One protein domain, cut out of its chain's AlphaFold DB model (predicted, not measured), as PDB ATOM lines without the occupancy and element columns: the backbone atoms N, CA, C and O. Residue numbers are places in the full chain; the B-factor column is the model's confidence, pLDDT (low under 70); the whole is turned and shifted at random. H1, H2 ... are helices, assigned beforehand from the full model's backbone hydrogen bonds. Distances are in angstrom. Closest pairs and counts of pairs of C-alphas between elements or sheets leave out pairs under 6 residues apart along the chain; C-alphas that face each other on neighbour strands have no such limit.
ATOM      1  N   VAL A   9     -44.490  26.956  32.610       84.88
ATOM      2  CA  VAL A   9     -45.020  27.012  31.238       84.88
ATOM      3  C   VAL A   9     -43.883  27.140  30.220       84.88
ATOM      4  O   VAL A   9     -43.927  26.515  29.161       84.88
ATOM      5  N   THR A  10     -42.838  27.902  30.547       84.94
ATOM      6  CA  THR A  10     -41.656  28.061  29.696       84.94
ATOM      7  C   THR A  10     -40.905  26.742  29.517       84.94
ATOM      8  O   THR A  10     -40.497  26.430  28.402       84.94
ATOM      9  N   ASP A  11     -40.768  25.939  30.575       86.12
ATOM     10  CA  ASP A  11     -40.096  24.637  30.488       86.12
ATOM     11  C   ASP A  11     -40.881  23.638  29.623       86.12
ATOM     12  O   ASP A  11     -40.286  22.912  28.823       86.12
ATOM     13  N   ALA A  12     -42.213  23.608  29.747       88.56
ATOM     14  CA  ALA A  12     -43.063  22.782  28.890       88.56
ATOM     15  C   ALA A  12     -42.959  23.212  27.416       88.56
ATOM     16  O   ALA A  12     -42.783  22.368  26.536       88.56
ATOM     17  N   PHE A  13     -42.984  24.523  27.157       90.19
ATOM     18  CA  PHE A  13     -42.832  25.077  25.814       90.19
ATOM     19  C   PHE A  13     -41.464  24.750  25.201       90.19
ATOM     20  O   PHE A  13     -41.404  24.282  24.070       90.19
ATOM     21  N   ALA A  14     -40.370  24.934  25.945       91.31
ATOM     22  CA  ALA A  14     -39.015  24.655  25.464       91.31
ATOM     23  C   ALA A  14     -38.800  23.171  25.117       91.31
ATOM     24  O   ALA A  14     -38.022  22.845  24.224       91.31
ATOM     25  N   LYS A  15     -39.490  22.258  25.812       90.56
ATOM     26  CA  LYS A  15     -39.476  20.825  25.482       90.56
ATOM     27  C   LYS A  15     -40.258  20.516  24.206       90.56
ATOM     28  O   LYS A  15     -39.814  19.675  23.432       90.56
ATOM     29  N   ALA A  16     -41.401  21.170  24.002       90.38
ATOM     30  CA  ALA A  16     -42.245  20.970  22.823       90.38
ATOM     31  C   ALA A  16     -41.688  21.654  21.560       90.38
ATOM     32  O   ALA A  16     -41.888  21.150  20.460       90.38
ATOM     33  N   HIS A  17     -40.982  22.777  21.725       92.56
ATOM     34  CA  HIS A  17     -40.442  23.611  20.647       92.56
ATOM     35  C   HIS A  17     -38.978  24.030  20.919       92.56
ATOM     36  O   HIS A  17     -38.689  25.227  21.078       92.56
ATOM     37  N   PRO A  18     -38.031  23.074  21.008       93.56
ATOM     38  CA  PRO A  18     -36.626  23.350  21.332       93.56
ATOM     39  C   PRO A  18     -35.906  24.254  20.315       93.56
ATOM     40  O   PRO A  18     -34.929  24.920  20.658       93.56
ATOM     41  N   GLU A  19     -36.387  24.299  19.074       93.38
ATOM     42  CA  GLU A  19     -35.937  25.177  17.992       93.38
ATOM     43  C   GLU A  19     -36.380  26.637  18.167       93.38
ATOM     44  O   GLU A  19     -35.772  27.542  17.587       93.38
ATOM     45  N   LEU A  20     -37.433  26.883  18.954       93.31
ATOM     46  CA  LEU A  20     -37.877  28.230  19.317       93.31
ATOM     47  C   LEU A  20     -37.224  28.704  20.607       93.31
ATOM     48  O   LEU A  20     -36.818  29.864  20.689       93.31
ATOM     49  N   LEU A  21     -37.112  27.810  21.590       94.12
ATOM     50  CA  LEU A  21     -36.464  28.067  22.867       94.12
ATOM     51  C   LEU A  21     -35.756  26.803  23.357       94.12
ATOM     52  O   LEU A  21     -36.401  25.835  23.751       94.12
ATOM     53  N   SER A  22     -34.425  26.835  23.409       93.19
ATOM     54  CA  SER A  22     -33.659  25.720  23.967       93.19
ATOM     55  C   SER A  22     -33.958  25.541  25.465       93.19
ATOM     56  O   SER A  22     -33.858  26.518  26.211       93.19
ATOM     57  N   PRO A  23     -34.181  24.306  25.960       89.06
ATOM     58  CA  PRO A  23     -34.344  24.028  27.393       89.06
ATOM     59  C   PRO A  23     -33.153  24.447  28.271       89.06
ATOM     60  O   PRO A  23     -33.282  24.536  29.495       89.06
ATOM     61  N   ARG A  24     -31.983  24.685  27.661       90.38
ATOM     62  CA  ARG A  24     -30.767  25.155  28.344       90.38
ATOM     63  C   ARG A  24     -30.808  26.648  28.671       90.38
ATOM     64  O   ARG A  24     -30.057  27.097  29.532       90.38
ATOM     65  N   ILE A  25     -31.661  27.420  28.001       89.00
ATOM     66  CA  ILE A  25     -31.780  28.858  28.236       89.00
ATOM     67  C   ILE A  25     -32.598  29.071  29.506       89.00
ATOM     68  O   ILE A  25     -33.802  28.832  29.540       89.00
ATOM     69  N   LYS A  26     -31.918  29.527  30.560       86.56
ATOM     70  CA  LYS A  26     -32.524  29.861  31.858       86.56
ATOM     71  C   LYS A  26     -32.553  31.360  32.147       86.56
ATOM     72  O   LYS A  26     -33.137  31.785  33.135       86.56
ATOM     73  N   ASN A  27     -31.950  32.164  31.274       88.62
ATOM     74  CA  ASN A  27     -31.961  33.613  31.379       88.62
ATOM     75  C   ASN A  27     -33.105  34.203  30.517       88.62
ATOM     76  O   ASN A  27     -33.122  33.974  29.303       88.62
ATOM     77  N   PRO A  28     -34.047  34.965  31.106       89.69
ATOM     78  CA  PRO A  28     -35.152  35.593  30.376       89.69
ATOM     79  C   PRO A  28     -34.719  36.565  29.273       89.69
ATOM     80  O   PRO A  28     -35.356  36.606  28.224       89.69
ATOM     81  N   ALA A  29     -33.635  37.317  29.482       89.81
ATOM     82  CA  ALA A  29     -33.075  38.230  28.486       89.81
ATOM     83  C   ALA A  29     -32.632  37.463  27.242       89.81
ATOM     84  O   ALA A  29     -33.033  37.788  26.130       89.81
ATOM     85  N   THR A  30     -31.860  36.393  27.446       92.00
ATOM     86  CA  THR A  30     -31.403  35.518  26.365       92.00
ATOM     87  C   THR A  30     -32.592  34.908  25.630       92.00
ATOM     88  O   THR A  30     -32.623  34.922  24.403       92.00
ATOM     89  N   ALA A  31     -33.614  34.438  26.354       92.69
ATOM     90  CA  ALA A  31     -34.832  33.920  25.733       92.69
ATOM     91  C   ALA A  31     -35.518  34.971  24.838       92.69
ATOM     92  O   ALA A  31     -35.964  34.639  23.742       92.69
ATOM     93  N   LEU A  32     -35.571  36.233  25.266       91.94
ATOM     94  CA  LEU A  32     -36.248  37.310  24.541       91.94
ATOM     95  C   LEU A  32     -35.444  37.922  23.390       91.94
ATOM     96  O   LEU A  32     -36.046  38.333  22.401       91.94
ATOM     97  N   TYR A  33     -34.120  38.000  23.503       93.69
ATOM     98  CA  TYR A  33     -33.290  38.763  22.564       93.69
ATOM     99  C   TYR A  33     -32.396  37.902  21.671       93.69
ATOM    100  O   TYR A  33     -31.937  38.385  20.638       93.69
ATOM    101  N   ASP A  34     -32.187  36.628  22.021       94.62
ATOM    102  CA  ASP A  34     -31.251  35.746  21.309       94.62
ATOM    103  C   ASP A  34     -31.929  34.513  20.681       94.62
ATOM    104  O   ASP A  34     -31.246  33.640  20.147       94.62
ATOM    105  N   THR A  35     -33.265  34.409  20.718       95.06
ATOM    106  CA  THR A  35     -33.990  33.232  20.198       95.06
ATOM    107  C   THR A  35     -35.086  33.565  19.183       95.06
ATOM    108  O   THR A  35     -35.561  34.702  19.067       95.06
ATOM    109  N   ARG A  36     -35.552  32.531  18.463       95.00
ATOM    110  CA  ARG A  36     -36.724  32.630  17.576       95.00
ATOM    111  C   ARG A  36     -38.017  32.873  18.359       95.00
ATOM    112  O   ARG A  36     -38.879  33.589  17.854       95.00
ATOM    113  N   LEU A  37     -38.143  32.359  19.588       94.25
ATOM    114  CA  LEU A  37     -39.257  32.715  20.476       94.25
ATOM    115  C   LEU A  37     -39.255  34.217  20.791       94.25
ATOM    116  O   LEU A  37     -40.298  34.865  20.732       94.25
ATOM    117  N   GLY A  38     -38.081  34.778  21.075       93.25
ATOM    118  CA  GLY A  38     -37.900  36.212  21.276       93.25
ATOM    119  C   GLY A  38     -38.348  37.035  20.067       93.25
ATOM    120  O   GLY A  38     -39.152  37.962  20.189       93.25
ATOM    121  N   SER A  39     -37.927  36.607  18.874       94.44
ATOM    122  CA  SER A  39     -38.356  37.205  17.601       94.44
ATOM    123  C   SER A  39     -39.877  37.147  17.420       94.44
ATOM    124  O   SER A  39     -40.495  38.148  17.062       94.44
ATOM    125  N   LEU A  40     -40.507  36.005  17.721       95.62
ATOM    126  CA  LEU A  40     -41.965  35.858  17.692       95.62
ATOM    127  C   LEU A  40     -42.653  36.818  18.671       95.62
ATOM    128  O   LEU A  40     -43.604  37.501  18.294       95.62
ATOM    129  N   SER A  41     -42.160  36.902  19.910       93.38
ATOM    130  CA  SER A  41     -42.700  37.806  20.932       93.38
ATOM    131  C   SER A  41     -42.638  39.267  20.477       93.38
ATOM    132  O   SER A  41     -43.590  40.019  20.692       93.38
ATOM    133  N   ARG A  42     -41.539  39.675  19.830       93.88
ATOM    134  CA  ARG A  42     -41.375  41.031  19.296       93.88
ATOM    135  C   ARG A  42     -42.322  41.303  18.128       93.88
ATOM    136  O   ARG A  42     -43.009  42.322  18.146       93.88
ATOM    137  N   ILE A  43     -42.445  40.364  17.185       95.38
ATOM    138  CA  ILE A  43     -43.400  40.458  16.069       95.38
ATOM    139  C   ILE A  43     -44.825  40.643  16.596       95.38
ATOM    140  O   ILE A  43     -45.528  41.542  16.144       95.38
ATOM    141  N   ILE A  44     -45.248  39.836  17.575       94.88
ATOM    142  CA  ILE A  44     -46.584  39.958  18.173       94.88
ATOM    143  C   ILE A  44     -46.743  41.325  18.854       94.88
ATOM    144  O   ILE A  44     -47.732  42.009  18.605       94.88
ATOM    145  N   SER A  45     -45.765  41.761  19.655       92.69
ATOM    146  CA  SER A  45     -45.799  43.077  20.317       92.69
ATOM    147  C   SER A  45     -45.973  44.223  19.315       92.69
ATOM    148  O   SER A  45     -46.837  45.083  19.485       92.69
ATOM    149  N   PHE A  46     -45.207  44.212  18.223       93.38
ATOM    150  CA  PHE A  46     -45.280  45.238  17.184       93.38
ATOM    151  C   PHE A  46     -46.562  45.164  16.363       93.38
ATOM    152  O   PHE A  46     -47.155  46.204  16.076       93.38
ATOM    153  N   ALA A  47     -47.047  43.963  16.051       94.38
ATOM    154  CA  ALA A  47     -48.324  43.792  15.368       94.38
ATOM    155  C   ALA A  47     -49.502  44.352  16.190       94.38
ATOM    156  O   ALA A  47     -50.486  44.815  15.616       94.38
ATOM    157  N   LEU A  48     -49.403  44.366  17.521       93.50
ATOM    158  CA  LEU A  48     -50.449  44.878  18.411       93.50
ATOM    159  C   LEU A  48     -50.377  46.393  18.674       93.50
ATOM    160  O   LEU A  48     -51.275  46.938  19.313       93.50
ATOM    161  N   LYS A  49     -49.361  47.103  18.175       89.94
ATOM    162  CA  LYS A  49     -49.273  48.568  18.299       89.94
ATOM    163  C   LYS A  49     -50.105  49.275  17.214       89.94
ATOM    164  O   LYS A  49     -50.351  48.741  16.130       89.94
ATOM    165  N   GLY A  50     -50.515  50.515  17.494       86.56
ATOM    166  CA  GLY A  50     -51.217  51.393  16.550       86.56
ATOM    167  C   GLY A  50     -52.678  51.665  16.918       86.56
ATOM    168  O   GLY A  50     -53.026  51.754  18.094       86.56
ATOM    169  N   LYS A  51     -53.534  51.855  15.905       88.69
ATOM    170  CA  LYS A  51     -54.951  52.214  16.089       88.69
ATOM    171  C   LYS A  51     -55.748  51.055  16.707       88.69
ATOM    172  O   LYS A  51     -55.488  49.891  16.420       88.69
ATOM    173  N   VAL A  52     -56.792  51.366  17.479       91.88
ATOM    174  CA  VAL A  52     -57.624  50.358  18.175       91.88
ATOM    175  C   VAL A  52     -58.278  49.352  17.217       91.88
ATOM    176  O   VAL A  52     -58.212  48.151  17.458       91.88
ATOM    177  N   ALA A  53     -58.864  49.804  16.101       91.88
ATOM    178  CA  ALA A  53     -59.502  48.914  15.110       91.88
ATOM    179  C   ALA A  53     -58.535  47.853  14.545       91.88
ATOM    180  O   ALA A  53     -58.879  46.716  14.218       91.88
ATOM    181  N   ASP A  54     -57.292  48.272  14.470       91.12
ATOM    182  CA  ASP A  54     -56.152  47.625  13.868       91.12
ATOM    183  C   ASP A  54     -55.594  46.560  14.840       91.12
ATOM    184  O   ASP A  54     -55.405  45.396  14.474       91.12
ATOM    185  N   PHE A  55     -55.479  46.929  16.122       93.38
ATOM    186  CA  PHE A  55     -55.258  46.022  17.252       93.38
ATOM    187  C   PHE A  55     -56.336  44.928  17.339       93.38
ATOM    188  O   PHE A  55     -56.002  43.743  17.370       93.38
ATOM    189  N   LEU A  56     -57.624  45.297  17.310       95.06
ATOM    190  CA  LEU A  56     -58.742  44.344  17.410       95.06
ATOM    191  C   LEU A  56     -58.737  43.325  16.263       95.06
ATOM    192  O   LEU A  56     -58.961  42.131  16.478       95.06
ATOM    193  N   THR A  57     -58.428  43.781  15.047       95.38
ATOM    194  CA  THR A  57     -58.274  42.900  13.883       95.38
ATOM    195  C   THR A  57     -57.134  41.906  14.095       95.38
ATOM    196  O   THR A  57     -57.300  40.710  13.848       95.38
ATOM    197  N   CYS A  58     -55.989  42.375  14.596       95.50
ATOM    198  CA  CYS A  58     -54.835  41.521  14.848       95.50
ATOM    199  C   CYS A  58     -55.115  40.475  15.939       95.50
ATOM    200  O   CYS A  58     -54.820  39.301  15.731       95.50
ATOM    201  N   ILE A  59     -55.777  40.854  17.038       96.56
ATOM    202  CA  ILE A  59     -56.186  39.923  18.104       96.56
ATOM    203  C   ILE A  59     -57.098  38.811  17.568       96.56
ATOM    204  O   ILE A  59     -56.875  37.639  17.870       96.56
ATOM    205  N   LYS A  60     -58.082  39.143  16.718       96.81
ATOM    206  CA  LYS A  60     -58.975  38.148  16.091       96.81
ATOM    207  C   LYS A  60     -58.232  37.166  15.179       96.81
ATOM    208  O   LYS A  60     -58.668  36.029  15.011       96.81
ATOM    209  N   ILE A  61     -57.154  37.612  14.539       96.81
ATOM    210  CA  ILE A  61     -56.317  36.757  13.692       96.81
ATOM    211  C   ILE A  61     -55.419  35.877  14.562       96.81
ATOM    212  O   ILE A  61     -55.367  34.672  14.337       96.81
ATOM    213  N   LEU A  62     -54.773  36.458  15.576       96.56
ATOM    214  CA  LEU A  62     -53.911  35.746  16.522       96.56
ATOM    215  C   LEU A  62     -54.660  34.645  17.278       96.56
ATOM    216  O   LEU A  62     -54.107  33.566  17.446       96.56
ATOM    217  N   SER A  63     -55.927  34.859  17.655       96.25
ATOM    218  CA  SER A  63     -56.744  33.829  18.323       96.25
ATOM    219  C   SER A  63     -57.048  32.606  17.453       96.25
ATOM    220  O   SER A  63     -57.556  31.605  17.950       96.25
ATOM    221  N   ARG A  64     -56.753  32.690  16.152       96.25
ATOM    222  CA  ARG A  64     -56.899  31.604  15.183       96.25
ATOM    223  C   ARG A  64     -55.556  31.059  14.722       96.25
ATOM    224  O   ARG A  64     -55.569  30.200  13.858       96.25
ATOM    225  N   ILE A  65     -54.422  31.577  15.191       96.06
ATOM    226  CA  ILE A  65     -53.112  30.998  14.878       96.06
ATOM    227  C   ILE A  65     -52.969  29.719  15.695       96.06
ATOM    228  O   ILE A  65     -53.116  29.743  16.914       96.06
ATOM    229  N   GLU A  66     -52.688  28.609  15.024       93.38
ATOM    230  CA  GLU A  66     -52.548  27.300  15.670       93.38
ATOM    231  C   GLU A  66     -51.083  26.977  15.951       93.38
ATOM    232  O   GLU A  66     -50.776  26.238  16.884       93.38
ATOM    233  N   ASN A  67     -50.171  27.544  15.157       91.88
ATOM    234  CA  ASN A  67     -48.750  27.254  15.264       91.88
ATOM    235  C   ASN A  67     -47.879  28.525  15.112       91.88
ATOM    236  O   ASN A  67     -48.103  29.315  14.192       91.88
ATOM    237  N   PRO A  68     -46.848  28.736  15.961       92.81
ATOM    238  CA  PRO A  68     -45.922  29.872  15.849       92.81
ATOM    239  C   PRO A  68     -45.218  30.008  14.485       92.81
ATOM    240  O   PRO A  68     -44.926  31.133  14.061       92.81
ATOM    241  N   TYR A  69     -44.971  28.904  13.769       95.44
ATOM    242  CA  TYR A  69     -44.327  28.920  12.445       95.44
ATOM    243  C   TYR A  69     -45.181  29.606  11.381       95.44
ATOM    244  O   TYR A  69     -44.647  30.142  10.413       95.44
ATOM    245  N   GLU A  70     -46.496  29.691  11.584       97.06
ATOM    246  CA  GLU A  70     -47.365  30.469  10.706       97.06
ATOM    247  C   GLU A  70     -46.916  31.925  10.604       97.06
ATOM    248  O   GLU A  70     -46.906  32.492   9.513       97.06
ATOM    249  N   ILE A  71     -46.503  32.512  11.730       97.12
ATOM    250  CA  ILE A  71     -46.042  33.900  11.817       97.12
ATOM    251  C   ILE A  71     -44.555  34.000  11.465       97.12
ATOM    252  O   ILE A  71     -44.161  34.881  10.697       97.12
ATOM    253  N   LEU A  72     -43.724  33.125  12.043       95.50
ATOM    254  CA  LEU A  72     -42.268  33.181  11.869       95.50
ATOM    255  C   LEU A  72     -41.859  32.910  10.423       95.50
ATOM    256  O   LEU A  72     -41.100  33.695   9.852       95.50
ATOM    257  N   ASP A  73     -42.418  31.847   9.849       95.88
ATOM    258  CA  ASP A  73     -42.058  31.320   8.532       95.88
ATOM    259  C   ASP A  73     -43.104  31.689   7.471       95.88
ATOM    260  O   ASP A  73     -42.963  31.352   6.298       95.88
ATOM    261  N   GLN A  74     -44.136  32.446   7.867       95.44
ATOM    262  CA  GLN A  74     -45.119  33.048   6.966       95.44
ATOM    263  C   GLN A  74     -45.861  32.017   6.098       95.44
ATOM    264  O   GLN A  74     -46.210  32.295   4.950       95.44
ATOM    265  N   VAL A  75     -46.123  30.821   6.633       96.44
ATOM    266  CA  VAL A  75     -46.688  29.699   5.858       96.44
ATOM    267  C   VAL A  75     -48.195  29.813   5.595       96.44
ATOM    268  O   VAL A  75     -48.707  29.144   4.701       96.44
ATOM    269  N   THR A  76     -48.916  30.698   6.296       97.44
ATOM    270  CA  THR A  76     -50.361  30.917   6.090       97.44
ATOM    271  C   THR A  76     -50.708  32.388   5.837       97.44
ATOM    272  O   THR A  76     -49.972  33.283   6.260       97.44
ATOM    273  N   PRO A  77     -51.855  32.692   5.191       97.38
ATOM    274  CA  PRO A  77     -52.316  34.073   5.021       97.38
ATOM    275  C   PRO A  77     -52.496  34.823   6.350       97.38
ATOM    276  O   PRO A  77     -52.146  36.000   6.443       97.38
ATOM    277  N   ARG A  78     -52.993  34.139   7.394       96.75
ATOM    278  CA  ARG A  78     -53.156  34.710   8.741       96.75
ATOM    279  C   ARG A  78     -51.809  35.077   9.367       96.75
ATOM    280  O   ARG A  78     -51.653  36.189   9.866       96.75
ATOM    281  N   GLY A  79     -50.813  34.199   9.258       97.25
ATOM    282  CA  GLY A  79     -49.462  34.473   9.739       97.25
ATOM    283  C   GLY A  79     -48.747  35.585   8.961       97.25
ATOM    284  O   GLY A  79     -48.187  36.499   9.570       97.25
ATOM    285  N   LYS A  80     -48.865  35.590   7.625       97.38
ATOM    286  CA  LYS A  80     -48.377  36.678   6.751       97.38
ATOM    287  C   LYS A  80     -48.960  38.034   7.137       97.38
ATOM    288  O   LYS A  80     -48.228  39.020   7.178       97.38
ATOM    289  N   TYR A  81     -50.259  38.095   7.444       96.38
ATOM    290  CA  TYR A  81     -50.904  39.335   7.877       96.38
ATOM    291  C   TYR A  81     -50.262  39.890   9.155       96.38
ATOM    292  O   TYR A  81     -49.894  41.065   9.195       96.38
ATOM    293  N   VAL A  82     -50.088  39.050  10.183       96.94
ATOM    294  CA  VAL A  82     -49.455  39.456  11.451       96.94
ATOM    295  C   VAL A  82     -48.026  39.944  11.209       96.94
ATOM    296  O   VAL A  82     -47.652  41.011  11.699       96.94
ATOM    297  N   ARG A  83     -47.241  39.216  10.405       96.19
ATOM    298  CA  ARG A  83     -45.857  39.595  10.094       96.19
ATOM    299  C   ARG A  83     -45.773  40.932   9.361       96.19
ATOM    300  O   ARG A  83     -45.020  41.804   9.787       96.19
ATOM    301  N   LYS A  84     -46.585  41.120   8.318       95.38
ATOM    302  CA  LYS A  84     -46.656  42.370   7.546       95.38
ATOM    303  C   LYS A  84     -47.023  43.567   8.423       95.38
ATOM    304  O   LYS A  84     -46.516  44.667   8.233       95.38
ATOM    305  N   ARG A  85     -47.896  43.357   9.410       93.88
ATOM    306  CA  ARG A  85     -48.304  44.398  10.359       93.88
ATOM    307  C   ARG A  85     -47.153  44.857  11.258       93.88
ATOM    308  O   ARG A  85     -47.041  46.046  11.538       93.88
ATOM    309  N   ALA A  86     -46.301  43.926  11.686       94.69
ATOM    310  CA  ALA A  86     -45.131  44.218  12.510       94.69
ATOM    311  C   ALA A  86     -43.951  44.802  11.714       94.69
ATOM    312  O   ALA A  86     -43.137  45.518  12.282       94.69
ATOM    313  N   GLU A  87     -43.856  44.502  10.417       93.31
ATOM    314  CA  GLU A  87     -42.672  44.731   9.579       93.31
ATOM    315  C   GLU A  87     -42.132  46.163   9.624       93.31
ATOM    316  O   GLU A  87     -40.928  46.360   9.780       93.31
ATOM    317  N   ARG A  88     -43.011  47.169   9.544       90.88
ATOM    318  CA  ARG A  88     -42.590  48.574   9.594       90.88
ATOM    319  C   ARG A  88     -41.900  48.913  10.918       90.88
ATOM    320  O   ARG A  88     -40.806  49.464  10.910       90.88
ATOM    321  N   LEU A  89     -42.530  48.562  12.040       91.56
ATOM    322  CA  LEU A  89     -41.976  48.819  13.372       91.56
ATOM    323  C   LEU A  89     -40.749  47.959  13.656       91.56
ATOM    324  O   LEU A  89     -39.830  48.421  14.314       91.56
ATOM    325  N   GLU A  90     -40.717  46.732  13.139       92.50
ATOM    326  CA  GLU A  90     -39.550  45.859  13.225       92.50
ATOM    327  C   GLU A  90     -38.351  46.489  12.517       92.50
ATOM    328  O   GLU A  90     -37.269  46.537  13.091       92.50
ATOM    329  N   LYS A  91     -38.537  47.030  11.310       92.38
ATOM    330  CA  LYS A  91     -37.474  47.725  10.582       92.38
ATOM    331  C   LYS A  91     -36.976  48.956  11.345       92.38
ATOM    332  O   LYS A  91     -35.777  49.061  11.584       92.38
TER     333      LYS A  91
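Overview. This is residues 9 to 91 of the 222 residues of the protein "DHH family phosphoesterase" of Nitrosarchaeum sp (UniProt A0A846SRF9). H3 is a bar through the middle; H6 lies across one end with H4 and H5 packed on it, while H2 makes a corner at the other end and H1 lies off beyond it. The printed part has 83 residues with six named helices, H1 to H6 in order, and is all helix. It is compact, radius of gyration of the C-alphas 13.2 A, spanning 39 by 23 by 20 A.

Along the chain. Find C-alpha 9 at (-45.020, 27.012, 31.238), where H1, residues 9 to 16, begins. Then come H2, 28 to 33; H3, 36 to 47, 16.2 A from first to last C-alpha; H4, 52 to 62, 15.2 A; H5, 69 to 72; and H6, 77 to 91, 20.9 A, ending at C-alpha 91 (-37.474, 47.725, 10.582).

Arrangement. H1 touches no helix. H2 and H3 touch only at the corner, closest C-alphas Leu 32 and Gly 38, 3.8 A. H3, with residues 42 to 47 alone, touches H6, about perpendicular at 85 degrees; look at C-alphas Ala 47 and Ala 86, the closest, 4.3 A. H6 touches H4, closest C-alphas Arg 78 and Ile 61, 6.2 A, and H5, Gly 79 and Ile 71, 4.0 A. Every O i to N i+4 pair is within hydrogen-bond range in H1 to H4, 9 of 11 in H6; H5 is too short for one.

Size, cuts and confidence. The printed part has no cut; the link H1 to H2 is long, and no printed residue is under 70 in pLDDT.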